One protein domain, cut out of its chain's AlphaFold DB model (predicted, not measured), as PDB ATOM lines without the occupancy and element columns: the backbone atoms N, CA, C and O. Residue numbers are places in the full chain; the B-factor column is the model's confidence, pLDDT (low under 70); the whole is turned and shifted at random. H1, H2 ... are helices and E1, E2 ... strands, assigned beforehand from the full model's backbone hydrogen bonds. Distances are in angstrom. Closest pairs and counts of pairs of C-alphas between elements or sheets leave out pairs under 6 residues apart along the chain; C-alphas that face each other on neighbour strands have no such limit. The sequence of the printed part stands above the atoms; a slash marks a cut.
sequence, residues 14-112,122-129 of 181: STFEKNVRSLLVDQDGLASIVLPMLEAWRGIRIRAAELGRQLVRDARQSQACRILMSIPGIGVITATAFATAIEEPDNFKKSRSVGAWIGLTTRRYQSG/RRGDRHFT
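AT A GLANCE: This is residues 14 to 112 and 122 to 129 of the 181 residues of the protein "Transposase" of Bradyrhizobium sp. SBR1B (UniProt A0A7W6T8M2). What shape is this? One long helix, H2, makes most of the length; H1 folds back beside its first part, and H3 and H4 form a small head at its last end. H5 and E1 are apart from each other and from the other named elements, with E1 the farthest out from the mean of the C-alphas, while H6 lies off to the side of H2, close to H4 but not clearly touching it. What is it made of? The printed part has 107 residues, mostly helix, in the order H1 H2 H3 H4 H5 E1 H6; E1 pairs with no named strand. It is extended, with a radius of gyration of the C-alphas of 22.0 A and spans of 73 by 38 by 23 A.

HOW THE PARTS SIT: What does the longest helix touch? H2, residues 28 to 61, touches H4, residues 76 to 85, with residues 55 to 59 alone; the closest C-alphas, of Ala 59 and Thr 80, are 6.1 A apart. H2 and H3, residues 63 to 69, only just touch, only at the corner, with 3 pairs of C-alphas within 8 A, the closest those of Ala 59 and Cys 65 at 5.5 A. H3 and H4 touch at a steep tilt of 50 degrees, the closest C-alphas, of Cys 65 and Ala 79, 5.1 A apart. What of the others? H1, residues 14 to 23, is close to H2 but not clearly touching, opposite ways at a shallow tilt of 2 degrees, the closest C-alphas, of Glu 17 and Leu 38, 7.1 A apart. H5, residues 95 to 101, is apart from H4 and from E1, residues 106 to 111. H6, residues 126 to 129, is close to H4 but not clearly touching, the closest C-alphas, of Thr 78 and Phe 128, 7.9 A apart. Are O i to N i+4 pairs within hydrogen-bond range? Every one is in H1, H3 and H4, 27 of 30 in H2 and 2 of 3 in H5; H6 is too short for any.

IN THESE COORDINATES: Where does H2 run? It goes 49.9 A from C-alpha 28 at (101.073, 107.142, 129.246) to C-alpha 61 at (133.671, 83.596, 158.723). How long are the others? E1 measures 15.8 A, H1 14.3 A, H4 13.9 A, H5 10.4 A, H3 10.1 A and H6 5.7 A.

THE WHOLE: How far does it reach? The two C-alphas farthest apart, of Asp 26 and Gly 112, are 74.6 A apart. Is it unbroken? Residues 113 to 121 are not printed, and C-alphas 112 and 122 are 24.3 A apart across the cut; of the links printed whole, none is long. Where is confidence low? In this model pLDDT is under 70 at residues 72 to 73, 87 to 112 and 122 to 129.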
ATOM      1  N   SER A  14     107.944  96.528 147.454       75.50
ATOM      2  CA  SER A  14     106.975  96.177 146.406       75.50
ATOM      3  C   SER A  14     105.610  96.855 146.557       75.50
ATOM      4  O   SER A  14     104.913  97.036 145.563       75.50
ATOM      5  N   THR A  15     105.217  97.276 147.765       79.69
ATOM      6  CA  THR A  15     103.979  98.048 147.967       79.69
ATOM      7  C   THR A  15     104.091  99.435 147.344       79.69
ATOM      8  O   THR A  15     103.137  99.911 146.743       79.69
ATOM      9  N   PHE A  16     105.269 100.064 147.424       81.25
ATOM     10  CA  PHE A  16     105.509 101.344 146.758       81.25
ATOM     11  C   PHE A  16     105.422 101.195 145.236       81.25
ATOM     12  O   PHE A  16     104.699 101.946 144.598       81.25
ATOM     13  N   GLU A  17     106.070 100.177 144.664       80.25
ATOM     14  CA  GLU A  17     106.016  99.913 143.217       80.25
ATOM     15  C   GLU A  17     104.586  99.675 142.715       80.25
ATOM     16  O   GLU A  17     104.199 100.216 141.680       80.25
ATOM     17  N   LYS A  18     103.780  98.906 143.463       83.06
ATOM     18  CA  LYS A  18     102.363  98.678 143.144       83.06
ATOM     19  C   LYS A  18     101.561  99.977 143.168       83.06
ATOM     20  O   LYS A  18     100.833 100.238 142.217       83.06
ATOM     21  N   ASN A  19     101.749 100.795 144.204       83.69
ATOM     22  CA  ASN A  19     101.070 102.083 144.348       83.69
ATOM     23  C   ASN A  19     101.455 103.060 143.228       83.69
ATOM     24  O   ASN A  19     100.610 103.804 142.741       83.69
ATOM     25  N   VAL A  20     102.722 103.065 142.799       82.81
ATOM     26  CA  VAL A  20     103.150 103.903 141.671       82.81
ATOM     27  C   VAL A  20     102.544 103.383 140.369       82.81
ATOM     28  O   VAL A  20     102.001 104.170 139.603       82.81
ATOM     29  N   ARG A  21     102.562 102.067 140.128       82.06
ATOM     30  CA  ARG A  21     101.999 101.481 138.904       82.06
ATOM     31  C   ARG A  21     100.488 101.701 138.789       82.06
ATOM     32  O   ARG A  21     100.025 101.988 137.694       82.06
ATOM     33  N   SER A  22      99.737 101.626 139.890       82.50
ATOM     34  CA  SER A  22      98.292 101.899 139.882       82.50
ATOM     35  C   SER A  22      97.956 103.359 139.578       82.50
ATOM     36  O   SER A  22      96.908 103.631 139.016       82.50
ATOM     37  N   LEU A  23      98.839 104.298 139.936       81.94
ATOM     38  CA  LEU A  23      98.653 105.732 139.678       81.94
ATOM     39  C   LEU A  23      99.087 106.159 138.265       81.94
ATOM     40  O   LEU A  23      98.824 107.290 137.870       81.94
ATOM     41  N   LEU A  24      99.765 105.279 137.523       78.62
ATOM     42  CA  LEU A  24     100.277 105.544 136.174       78.62
ATOM     43  C   LEU A  24      99.380 104.992 135.054       78.62
ATOM     44  O   LEU A  24      99.694 105.225 133.893       78.62
ATOM     45  N   VAL A  25      98.296 104.275 135.384       74.75
ATOM     46  CA  VAL A  25      97.417 103.600 134.406       74.75
ATOM     47  C   VAL A  25      96.798 104.579 133.400       74.75
ATOM     48  O   VAL A  25      96.659 104.227 132.238       74.75
ATOM     49  N   ASP A  26      96.517 105.815 133.822       76.31
ATOM     50  CA  ASP A  26      95.855 106.832 132.993       76.31
ATOM     51  C   ASP A  26      96.828 107.899 132.437       76.31
ATOM     52  O   ASP A  26      96.397 108.960 131.986       76.31
ATOM     53  N   GLN A  27      98.151 107.687 132.535       76.25
ATOM     54  CA  GLN A  27      99.172 108.703 132.226       76.25
ATOM     55  C   GLN A  27     100.343 108.129 131.408       76.25
ATOM     56  O   GLN A  27     101.471 108.027 131.902       76.25
ATOM     57  N   ASP A  28     100.102 107.807 130.135       76.19
ATOM     58  CA  ASP A  28     101.073 107.142 129.246       76.19
ATOM     59  C   ASP A  28     102.416 107.884 129.116       76.19
ATOM     60  O   ASP A  28     103.492 107.278 129.171       76.19
ATOM     61  N   GLY A  29     102.378 109.218 129.023       79.19
ATOM     62  CA  GLY A  29     103.588 110.042 128.941       79.19
ATOM     63  C   GLY A  29     104.455 109.946 130.200       79.19
ATOM     64  O   GLY A  29     105.676 109.820 130.112       79.19
ATOM     65  N   LEU A  30     103.834 109.926 131.381       81.06
ATOM     66  CA  LEU A  30     104.543 109.812 132.655       81.06
ATOM     67  C   LEU A  30     105.008 108.375 132.921       81.06
ATOM     68  O   LEU A  30     106.105 108.163 133.442       81.06
ATOM     69  N   ALA A  31     104.201 107.387 132.529       83.00
ATOM     70  CA  ALA A  31     104.528 105.974 132.649       83.00
ATOM     71  C   ALA A  31     105.826 105.633 131.901       83.00
ATOM     72  O   ALA A  31     106.678 104.934 132.452       83.00
ATOM     73  N   SER A  32     106.026 106.202 130.707       82.94
ATOM     74  CA  SER A  32     107.236 105.988 129.899       82.94
ATOM     75  C   SER A  32     108.544 106.409 130.593       82.94
ATOM     76  O   SER A  32     109.585 105.797 130.362       82.94
ATOM     77  N   ILE A  33     108.496 107.401 131.491       86.06
ATOM     78  CA  ILE A  33     109.664 107.922 132.225       86.06
ATOM     79  C   ILE A  33     109.814 107.224 133.581       86.06
ATOM     80  O   ILE A  33     110.915 106.845 133.989       86.06
ATOM     81  N   VAL A  34     108.704 107.043 134.300       85.12
ATOM     82  CA  VAL A  34     108.725 106.544 135.682       85.12
ATOM     83  C   VAL A  34     108.949 105.030 135.738       85.12
ATOM     84  O   VAL A  34     109.625 104.556 136.653       85.12
ATOM     85  N   LEU A  35     108.440 104.258 134.771       86.19
ATOM     86  CA  LEU A  35     108.608 102.799 134.765       86.19
ATOM     87  C   LEU A  35     110.084 102.365 134.642       86.19
ATOM     88  O   LEU A  35     110.506 101.553 135.471       86.19
ATOM     89  N   PRO A  36     110.910 102.915 133.724       88.12
ATOM     90  CA  PRO A  36     112.343 102.613 133.687       88.12
ATOM     91  C   PRO A  36     113.078 102.987 134.982       88.12
ATOM     92  O   PRO A  36     113.946 102.243 135.441       88.12
ATOM     93  N   MET A  37     112.713 104.110 135.614       87.50
ATOM     94  CA  MET A  37     113.304 104.517 136.895       87.50
ATOM     95  C   MET A  37     112.956 103.547 138.028       87.50
ATOM     96  O   MET A  37     113.818 103.233 138.851       87.50
ATOM     97  N   LEU A  38     111.713 103.055 138.075       87.06
ATOM     98  CA  LEU A  38     111.301 102.039 139.043       87.06
ATOM     99  C   LEU A  38     112.062 100.727 138.845       87.06
ATOM    100  O   LEU A  38     112.502 100.135 139.829       87.06
ATOM    101  N   GLU A  39     112.257 100.298 137.599       87.62
ATOM    102  CA  GLU A  39     113.007  99.077 137.295       87.62
ATOM    103  C   GLU A  39     114.478  99.209 137.722       87.62
ATOM    104  O   GLU A  39     115.014  98.339 138.413       87.62
ATOM    105  N   ALA A  40     115.116 100.345 137.418       89.12
ATOM    106  CA  ALA A  40     116.479 100.632 137.864       89.12
ATOM    107  C   ALA A  40     116.590 100.656 139.400       89.12
ATOM    108  O   ALA A  40     117.500 100.054 139.981       89.12
ATOM    109  N   TRP A  41     115.638 101.303 140.078       88.25
ATOM    110  CA  TRP A  41     115.580 101.342 141.539       88.25
ATOM    111  C   TRP A  41     115.432  99.943 142.147       88.25
ATOM    112  O   TRP A  41     116.136  99.597 143.105       88.25
ATOM    113  N   ARG A  42     114.559  99.116 141.567       87.69
ATOM    114  CA  ARG A  42     114.369  97.722 141.969       87.69
ATOM    115  C   ARG A  42     115.655  96.918 141.797       87.69
ATOM    116  O   ARG A  42     116.053  96.211 142.727       87.69
ATOM    117  N   GLY A  43     116.335  97.073 140.662       88.81
ATOM    118  CA  GLY A  43     117.628  96.443 140.392       88.81
ATOM    119  C   GLY A  43     118.665  96.777 141.466       88.81
ATOM    120  O   GLY A  43     119.243  95.871 142.072       88.81
ATOM    121  N   ILE A  44     118.834  98.061 141.789       90.44
ATOM    122  CA  ILE A  44     119.767  98.513 142.837       90.44
ATOM    123  C   ILE A  44     119.413  97.897 144.193       90.44
ATOM    124  O   ILE A  44     120.299  97.431 144.911       90.44
ATOM    125  N   ARG A  45     118.126  97.841 144.553       87.44
ATOM    126  CA  ARG A  45     117.694  97.231 145.820       87.44
ATOM    127  C   ARG A  45     118.014  95.745 145.906       87.44
ATOM    128  O   ARG A  45     118.415  95.283 146.975       87.44
ATOM    129  N   ILE A  46     117.823  95.005 144.817       88.56
ATOM    130  CA  ILE A  46     118.143  93.575 144.765       88.56
ATOM    131  C   ILE A  46     119.647  93.381 144.962       88.56
ATOM    132  O   ILE A  46     120.048  92.624 145.847       88.56
ATOM    133  N   ARG A  47     120.474  94.133 144.227       89.69
ATOM    134  CA  ARG A  47     121.938  94.072 144.361       89.69
ATOM    135  C   ARG A  47     122.413  94.463 145.757       89.69
ATOM    136  O   ARG A  47     123.243  93.771 146.336       89.69
ATOM    137  N   ALA A  48     121.837  95.508 146.350       86.56
ATOM    138  CA  ALA A  48     122.148  95.907 147.719       86.56
ATOM    139  C   ALA A  48     121.806  94.803 148.737       86.56
ATOM    140  O   ALA A  48     122.567  94.564 149.673       86.56
ATOM    141  N   ALA A  49     120.688  94.092 148.550       85.19
ATOM    142  CA  ALA A  49     120.321  92.965 149.405       85.19
ATOM    143  C   ALA A  49     121.239  91.745 149.202       85.19
ATOM    144  O   ALA A  49     121.551  91.037 150.161       85.19
ATOM    145  N   GLU A  50     121.689  91.482 147.973       90.00
ATOM    146  CA  GLU A  50     122.689  90.449 147.673       90.00
ATOM    147  C   GLU A  50     124.027  90.742 148.352       90.00
ATOM    148  O   GLU A  50     124.525  89.885 149.086       90.00
ATOM    149  N   LEU A  51     124.549  91.959 148.186       87.44
ATOM    150  CA  LEU A  51     125.775  92.420 148.841       87.44
ATOM    151  C   LEU A  51     125.643  92.378 150.364       87.44
ATOM    152  O   LEU A  51     126.535  91.890 151.049       87.44
ATOM    153  N   GLY A  52     124.495  92.793 150.905       84.31
ATOM    154  CA  GLY A  52     124.214  92.670 152.334       84.31
ATOM    155  C   GLY A  52     124.294  91.221 152.825       84.31
ATOM    156  O   GLY A  52     124.878  90.956 153.873       84.31
ATOM    157  N   ARG A  53     123.766  90.254 152.060       84.62
ATOM    158  CA  ARG A  53     123.862  88.822 152.400       84.62
ATOM    159  C   ARG A  53     125.283  88.276 152.278       84.62
ATOM    160  O   ARG A  53     125.659  87.431 153.087       84.62
ATOM    161  N   GLN A  54     126.055  88.717 151.286       86.62
ATOM    162  CA  GLN A  54     127.477  88.374 151.163       86.62
ATOM    163  C   GLN A  54     128.253  88.878 152.381       86.62
ATOM    164  O   GLN A  54     128.829  88.069 153.096       86.62
ATOM    165  N   LEU A  55     128.083  90.153 152.734       84.88
ATOM    166  CA  LEU A  55     128.725  90.763 153.894       84.88
ATOM    167  C   LEU A  55     128.395  90.037 155.211       84.88
ATOM    168  O   LEU A  55     129.271  89.837 156.045       84.88
ATOM    169  N   VAL A  56     127.155  89.568 155.397       83.81
ATOM    170  CA  VAL A  56     126.788  88.732 156.560       83.81
ATOM    171  C   VAL A  56     127.503  87.382 156.556       83.81
ATOM    172  O   VAL A  56     127.888  86.901 157.623       83.81
ATOM    173  N   ARG A  57     127.658  86.746 155.392       84.12
ATOM    174  CA  ARG A  57     128.385  85.474 155.281       84.12
ATOM    175  C   ARG A  57     129.862  85.668 155.602       84.12
ATOM    176  O   ARG A  57     130.378  84.939 156.445       84.12
ATOM    177  N   ASP A  58     130.483  86.693 155.038       83.06
ATOM    178  CA  ASP A  58     131.905  86.987 155.226       83.06
ATOM    179  C   ASP A  58     132.191  87.382 156.685       83.06
ATOM    180  O   ASP A  58     133.095  86.853 157.335       83.06
ATOM    181  N   ALA A  59     131.325  88.207 157.279       80.81
ATOM    182  CA  ALA A  59     131.411  88.570 158.693       80.81
ATOM    183  C   ALA A  59     131.221  87.373 159.642       80.81
ATOM    184  O   ALA A  59     131.735  87.388 160.759       80.81
ATOM    185  N   ARG A  60     130.493  86.325 159.237       78.19
ATOM    186  CA  ARG A  60     130.376  85.086 160.026       78.19
ATOM    187  C   ARG A  60     131.613  84.198 159.925       78.19
ATOM    188  O   ARG A  60     131.831  83.401 160.831       78.19
ATOM    189  N   GLN A  61     132.405  84.320 158.863       82.88
ATOM    190  CA  GLN A  61     133.671  83.596 158.723       82.88
ATOM    191  C   GLN A  61     134.794  84.262 159.532       82.88
ATOM    192  O   GLN A  61     135.671  83.574 160.049       82.88
ATOM    193  N   SER A  62     134.734  85.584 159.718       81.44
ATOM    194  CA  SER A  62     135.699  86.320 160.542       81.44
ATOM    195  C   SER A  62     135.459  86.132 162.044       81.44
ATOM    196  O   SER A  62     134.406  86.477 162.590       81.44
ATOM    197  N   GLN A  63     136.480  85.638 162.750       79.94
ATOM    198  CA  GLN A  63     136.444  85.474 164.207       79.94
ATOM    199  C   GLN A  63     136.285  86.818 164.940       79.94
ATOM    200  O   GLN A  63     135.555  86.891 165.928       79.94
ATOM    201  N   ALA A  64     136.908  87.892 164.439       76.44
ATOM    202  CA  ALA A  64     136.807  89.227 165.031       76.44
ATOM    203  C   ALA A  64     135.370  89.771 164.960       76.44
ATOM    204  O   ALA A  64     134.818  90.223 165.965       76.44
ATOM    205  N   CYS A  65     134.718  89.642 163.802       79.12
ATOM    206  CA  CYS A  65     133.332  90.069 163.618       79.12
ATOM    207  C   CYS A  65     132.361  89.287 164.516       79.12
ATOM    208  O   CYS A  65     131.433  89.878 165.070       79.12
ATOM    209  N   ARG A  66     132.581  87.981 164.721       79.69
ATOM    210  CA  ARG A  66     131.757  87.156 165.626       79.69
ATOM    211  C   ARG A  66     131.825  87.617 167.080       79.69
ATOM    212  O   ARG A  66     130.790  87.665 167.739       79.69
ATOM    213  N   ILE A  67     133.017  87.970 167.560       80.62
ATOM    214  CA  ILE A  67     133.217  88.487 168.922       80.62
ATOM    215  C   ILE A  67     132.542  89.858 169.079       80.62
ATOM    216  O   ILE A  67     131.928  90.139 170.102       80.62
ATOM    217  N   LEU A  68     132.598  90.711 168.056       77.50
ATOM    218  CA  LEU A  68     131.943  92.022 168.105       77.50
ATOM    219  C   LEU A  68     130.417  91.901 168.084       77.50
ATOM    220  O   LEU A  68     129.742  92.577 168.853       77.50
ATOM    221  N   MET A  69     129.871  91.001 167.266       79.44
ATOM    222  CA  MET A  69     128.426  90.756 167.190       79.44
ATOM    223  C   MET A  69     127.835  90.104 168.451       79.44
ATOM    224  O   MET A  69     126.617  90.124 168.612       79.44
ATOM    225  N   SER A  70     128.647  89.538 169.357       76.00
ATOM    226  CA  SER A  70     128.133  89.045 170.646       76.00
ATOM    227  C   SER A  70     127.790  90.170 171.627       76.00
ATOM    228  O   SER A  70     127.178  89.917 172.663       76.00
ATOM    229  N   ILE A  71     128.188  91.410 171.326       76.69
ATOM    230  CA  ILE A  71     127.864  92.583 172.135       76.69
ATOM    231  C   ILE A  71     126.462  93.082 171.742       76.69
ATOM    232  O   ILE A  71     126.215  93.341 170.558       76.69
ATOM    233  N   PRO A  72     125.535  93.260 172.703       67.94
ATOM    234  CA  PRO A  72     124.196  93.752 172.402       67.94
ATOM    235  C   PRO A  72     124.270  95.139 171.746       67.94
ATOM    236  O   PRO A  72     124.898  96.055 172.270       67.94
ATOM    237  N   GLY A  73     123.626  95.283 170.585       69.62
ATOM    238  CA  GLY A  73     123.602  96.531 169.812       69.62
ATOM    239  C   GLY A  73     124.659  96.644 168.706       69.62
ATOM    240  O   GLY A  73     124.611  97.607 167.940       69.62
ATOM    241  N   ILE A  74     125.571  95.674 168.557       77.94
ATOM    242  CA  ILE A  74     126.525  95.646 167.438       77.94
ATOM    243  C   ILE A  74     126.001  94.741 166.321       77.94
ATOM    244  O   ILE A  74     125.973  93.518 166.431       77.94
ATOM    245  N   GLY A  75     125.594  95.364 165.213       77.12
ATOM    246  CA  GLY A  75     125.189  94.662 163.997       77.12
ATOM    247  C   GLY A  75     126.369  94.294 163.095       77.12
ATOM    248  O   GLY A  75     127.474  94.813 163.232       77.12
ATOM    249  N   VAL A  76     126.098  93.445 162.105       80.31
ATOM    250  CA  VAL A  76     127.075  92.931 161.129       80.31
ATOM    251  C   VAL A  76     127.837  94.059 160.423       80.31
ATOM    252  O   VAL A  76     129.052  93.980 160.275       80.31
ATOM    253  N   ILE A  77     127.143  95.128 160.022       79.19
ATOM    254  CA  ILE A  77     127.747  96.277 159.330       79.19
ATOM    255  C   ILE A  77     128.756  96.978 160.246       79.19
ATOM    256  O   ILE A  77     129.877  97.247 159.832       79.19
ATOM    257  N   THR A  78     128.381  97.220 161.502       76.00
ATOM    258  CA  THR A  78     129.233  97.870 162.504       76.00
ATOM    259  C   THR A  78     130.431  96.999 162.877       76.00
ATOM    260  O   THR A  78     131.545  97.504 162.973       76.00
ATOM    261  N   ALA A  79     130.218  95.691 163.048       78.69
ATOM    262  CA  ALA A  79     131.280  94.730 163.334       78.69
ATOM    263  C   ALA A  79     132.283  94.629 162.176       78.69
ATOM    264  O   ALA A  79     133.488  94.661 162.408       78.69
ATOM    265  N   THR A  80     131.786  94.562 160.938       78.62
ATOM    266  CA  THR A  80     132.629  94.504 159.735       78.62
ATOM    267  C   THR A  80     133.397  95.804 159.560       78.62
ATOM    268  O   THR A  80     134.605  95.754 159.401       78.62
ATOM    269  N   ALA A  81     132.735  96.959 159.689       77.12
ATOM    270  CA  ALA A  81     133.386  98.263 159.608       77.12
ATOM    271  C   ALA A  81     134.486  98.433 160.666       77.12
ATOM    272  O   ALA A  81     135.537  98.989 160.382       77.12
ATOM    273  N   PHE A  82     134.262  97.939 161.885       73.31
ATOM    274  CA  PHE A  82     135.273  97.958 162.940       73.31
ATOM    275  C   PHE A  82     136.452  97.038 162.612       73.31
ATOM    276  O   PHE A  82     137.600  97.438 162.779       73.31
ATOM    277  N   ALA A  83     136.181  95.826 162.123       77.19
ATOM    278  CA  ALA A  83     137.227  94.889 161.728       77.19
ATOM    279  C   ALA A  83     138.051  95.413 160.540       77.19
ATOM    280  O   ALA A  83     139.265  95.275 160.552       77.19
ATOM    281  N   THR A  84     137.420  96.065 159.560       78.56
ATOM    282  CA  THR A  84     138.119  96.700 158.431       78.56
ATOM    283  C   THR A  84     138.833  97.983 158.824       78.56
ATOM    284  O   THR A  84     139.748  98.393 158.139       78.56
ATOM    285  N   ALA A  85     138.409  98.670 159.883       73.94
ATOM    286  CA  ALA A  85     139.082  99.886 160.326       73.94
ATOM    287  C   ALA A  85     140.344  99.570 161.153       73.94
ATOM    288  O   ALA A  85     141.258 100.384 161.238       73.94
ATOM    289  N   ILE A  86     140.405  98.379 161.751       70.56
ATOM    290  CA  ILE A  86     141.553  97.868 162.506       70.56
ATOM    291  C   ILE A  86     142.233  96.809 161.636       70.56
ATOM    292  O   ILE A  86     142.293  95.639 162.004       70.56
ATOM    293  N   GLU A  87     142.693  97.208 160.445       61.19
ATOM    294  CA  GLU A  87     143.382  96.297 159.514       61.19
ATOM    295  C   GLU A  87     144.614  95.655 160.169       61.19
ATOM    296  O   GLU A  87     144.943  94.512 159.867       61.19
ATOM    297  N   GLU A  88     145.241  96.344 161.133       62.53
ATOM    298  CA  GLU A  88     146.440  95.863 161.813       62.53
ATOM    299  C   GLU A  88     146.390  96.145 163.329       62.53
ATOM    300  O   GLU A  88     146.630  97.272 163.780       62.53
ATOM    301  N   PRO A  89     146.033  95.140 164.154       62.22
ATOM    302  CA  PRO A  89     145.823  95.317 165.592       62.22
ATOM    303  C   PRO A  89     147.112  95.636 166.365       62.22
ATOM    304  O   PRO A  89     147.034  96.240 167.438       62.22
ATOM    305  N   ASP A  90     148.284  95.308 165.815       62.38
ATOM    306  CA  ASP A  90     149.592  95.552 166.440       62.38
ATOM    307  C   ASP A  90     149.980  97.038 166.479       62.38
ATOM    308  O   ASP A  90     150.788  97.459 167.311       62.38
ATOM    309  N   ASN A  91     149.327  97.873 165.664       63.91
ATOM    310  CA  ASN A  91     149.503  99.325 165.713       63.91
ATOM    311  C   ASN A  91     148.965  99.946 167.018       63.91
ATOM    312  O   ASN A  91     149.365 101.050 167.405       63.91
ATOM    313  N   PHE A  92     148.099  99.243 167.759       61.38
ATOM    314  CA  PHE A  92     147.533  99.742 169.011       61.38
ATOM    315  C   PHE A  92     148.214  99.134 170.240       61.38
ATOM    316  O   PHE A  92     147.817  98.097 170.762       61.38
ATOM    317  N   LYS A  93     149.154  99.884 170.833       59.66
ATOM    318  CA  LYS A  93     149.827  99.508 172.098       59.66
ATOM    319  C   LYS A  93     148.873  99.284 173.287       59.66
ATOM    320  O   LYS A  93     149.269  98.683 174.284       59.66
ATOM    321  N   LYS A  94     147.652  99.840 173.258       60.62
ATOM    322  CA  LYS A  94     146.657  99.748 174.346       60.62
ATOM    323  C   LYS A  94     145.238  99.662 173.777       60.62
ATOM    324  O   LYS A  94     144.841 100.514 172.988       60.62
ATOM    325  N   SER A  95     144.428  98.727 174.280       63.03
ATOM    326  CA  SER A  95     143.031  98.514 173.850       63.03
ATOM    327  C   SER A  95     142.128  99.746 174.009       63.03
ATOM    328  O   SER A  95     141.236  99.978 173.198       63.03
ATOM    329  N   ARG A  96     142.391 100.594 175.012       60.72
ATOM    330  CA  ARG A  96     141.670 101.863 175.236       60.72
ATOM    331  C   ARG A  96     141.861 102.897 174.120       60.72
ATOM    332  O   ARG A  96     141.013 103.768 173.957       60.72
ATOM    333  N   SER A  97     142.958 102.810 173.367       58.91
ATOM    334  CA  SER A  97     143.252 103.734 172.267       58.91
ATOM    335  C   SER A  97     142.376 103.456 171.046       58.91
ATOM    336  O   SER A  97     142.022 104.388 170.331       58.91
ATOM    337  N   VAL A  98     141.949 102.202 170.866       60.75
ATOM    338  CA  VAL A  98     141.010 101.798 169.810       60.75
ATOM    339  C   VAL A  98     139.657 102.479 170.016       60.75
ATOM    340  O   VAL A  98     139.119 103.068 169.089       60.75
ATOM    341  N   GLY A  99     139.149 102.480 171.257       58.88
ATOM    342  CA  GLY A  99     137.908 103.168 171.640       58.88
ATOM    343  C   GLY A  99     137.936 104.680 171.399       58.88
ATOM    344  O   GLY A  99     136.926 105.255 170.995       58.88
ATOM    345  N   ALA A 100     139.094 105.313 171.592       59.12
ATOM    346  CA  ALA A 100     139.276 106.739 171.333       59.12
ATOM    347  C   ALA A 100     139.310 107.043 169.830       59.12
ATOM    348  O   ALA A 100     138.723 108.031 169.395       59.12
ATOM    349  N   TRP A 101     139.938 106.164 169.046       51.97
ATOM    350  CA  TRP A 101     140.056 106.294 167.595       51.97
ATOM    351  C   TRP A 101     138.702 106.150 166.880       51.97
ATOM    352  O   TRP A 101     138.353 106.969 166.039       51.97
ATOM    353  N   ILE A 102     137.876 105.192 167.305       56.06
ATOM    354  CA  ILE A 102     136.509 104.988 166.782       56.06
ATOM    355  C   ILE A 102     135.448 105.912 167.414       56.06
ATOM    356  O   ILE A 102     134.260 105.793 167.115       56.06
ATOM    357  N   GLY A 103     135.837 106.805 168.333       53.97
ATOM    358  CA  GLY A 103     134.911 107.726 169.005       53.97
ATOM    359  C   GLY A 103     133.947 107.078 170.009       53.97
ATOM    360  O   GLY A 103     132.939 107.689 170.364       53.97
ATOM    361  N   LEU A 104     134.240 105.864 170.486       57.34
ATOM    362  CA  LEU A 104     133.489 105.173 171.544       57.34
ATOM    363  C   LEU A 104     133.977 105.515 172.965       57.34
ATOM    364  O   LEU A 104     133.468 104.967 173.941       57.34
ATOM    365  N   THR A 105     134.936 106.430 173.120       45.53
ATOM    366  CA  THR A 105     135.373 106.899 174.442       45.53
ATOM    367  C   THR A 105     134.347 107.851 175.069       45.53
ATOM    368  O   THR A 105     133.954 108.873 174.488       45.53
ATOM    369  N   THR A 106     133.912 107.510 176.285       44.94
ATOM    370  CA  THR A 106     133.154 108.392 177.178       44.94
ATOM    371  C   THR A 106     133.980 109.626 177.513       44.94
ATOM    372  O   THR A 106     135.193 109.557 177.709       44.94
ATOM    373  N   ARG A 107     133.333 110.793 177.530       34.22
ATOM    374  CA  ARG A 107     133.986 112.054 177.882       34.22
ATOM    375  C   ARG A 107     134.402 111.988 179.357       34.22
ATOM    376  O   ARG A 107     133.546 112.128 180.225       34.22
ATOM    377  N   ARG A 108     135.694 111.779 179.630       36.06
ATOM    378  CA  ARG A 108     136.249 111.839 180.988       36.06
ATOM    379  C   ARG A 108     136.686 113.267 181.290       36.06
ATOM    380  O   ARG A 108     137.502 113.826 180.558       36.06
ATOM    381  N   TYR A 109     136.104 113.859 182.328       30.38
ATOM    382  CA  TYR A 109     136.523 115.149 182.865       30.38
ATOM    383  C   TYR A 109     137.257 114.861 184.172       30.38
ATOM    384  O   TYR A 109     136.650 114.350 185.107       30.38
ATOM    385  N   GLN A 110     138.561 115.130 184.211       31.56
ATOM    386  CA  GLN A 110     139.383 114.939 185.402       31.56
ATOM    387  C   GLN A 110     139.986 116.294 185.787       31.56
ATOM    388  O   GLN A 110     140.949 116.749 185.175       31.56
ATOM    389  N   SER A 111     139.405 116.947 186.791       36.06
ATOM    390  CA  SER A 111     140.077 117.991 187.576       36.06
ATOM    391  C   SER A 111     140.293 117.422 188.972       36.06
ATOM    392  O   SER A 111     139.392 116.762 189.478       36.06
ATOM    393  N   GLY A 112     141.476 117.639 189.554       47.59
ATOM    394  CA  GLY A 112     142.090 116.878 190.658       47.59
ATOM    395  C   GLY A 112     141.344 116.701 191.990       47.59
ATOM    396  O   GLY A 112     141.982 116.319 192.958       47.59
ATOM    397  N   ARG A 122     130.761 112.904 171.108       41.66
ATOM    398  CA  ARG A 122     130.361 113.007 169.684       41.66
ATOM    399  C   ARG A 122     131.469 113.615 168.804       41.66
ATOM    400  O   ARG A 122     131.178 114.432 167.934       41.66
ATOM    401  N   ARG A 123     132.738 113.308 169.093       39.66
ATOM    402  CA  ARG A 123     133.918 113.886 168.418       39.66
ATOM    403  C   ARG A 123     134.602 112.923 167.435       39.66
ATOM    404  O   ARG A 123     135.496 113.369 166.731       39.66
ATOM    405  N   GLY A 124     134.177 111.657 167.365       42.44
ATOM    406  CA  GLY A 124     134.591 110.712 166.320       42.44
ATOM    407  C   GLY A 124     133.696 110.767 165.078       42.44
ATOM    408  O   GLY A 124     132.627 111.386 165.103       42.44
ATOM    409  N   ASP A 125     134.138 110.122 163.998       42.81
ATOM    410  CA  ASP A 125     133.534 110.193 162.667       42.81
ATOM    411  C   ASP A 125     132.004 110.075 162.647       42.81
ATOM    412  O   ASP A 125     131.387 109.129 163.149       42.81
ATOM    413  N   ARG A 126     131.375 111.045 161.973       44.50
ATOM    414  CA  ARG A 126     129.916 111.264 161.929       44.50
ATOM    415  C   ARG A 126     129.120 110.071 161.373       44.50
ATOM    416  O   ARG A 126     127.901 110.012 161.546       44.50
ATOM    417  N   HIS A 127     129.798 109.129 160.718       48.59
ATOM    418  CA  HIS A 127     129.220 107.914 160.149       48.59
ATOM    419  C   HIS A 127     128.885 106.856 161.213       48.59
ATOM    420  O   HIS A 127     127.869 106.173 161.078       48.59
ATOM    421  N   PHE A 128     129.649 106.772 162.307       40.91
ATOM    422  CA  PHE A 128     129.457 105.740 163.334       40.91
ATOM    423  C   PHE A 128     128.347 106.116 164.332       40.91
ATOM    424  O   PHE A 128     127.468 105.311 164.638       40.91
ATOM    425  N   THR A 129     128.284 107.386 164.753       41.66
ATOM    426  CA  THR A 129     127.268 107.866 165.714       41.66
ATOM    427  C   THR A 129     125.838 107.790 165.165       41.66
ATOM    428  O   THR A 129     124.889 107.619 165.929       41.66
TER     429      THR A 129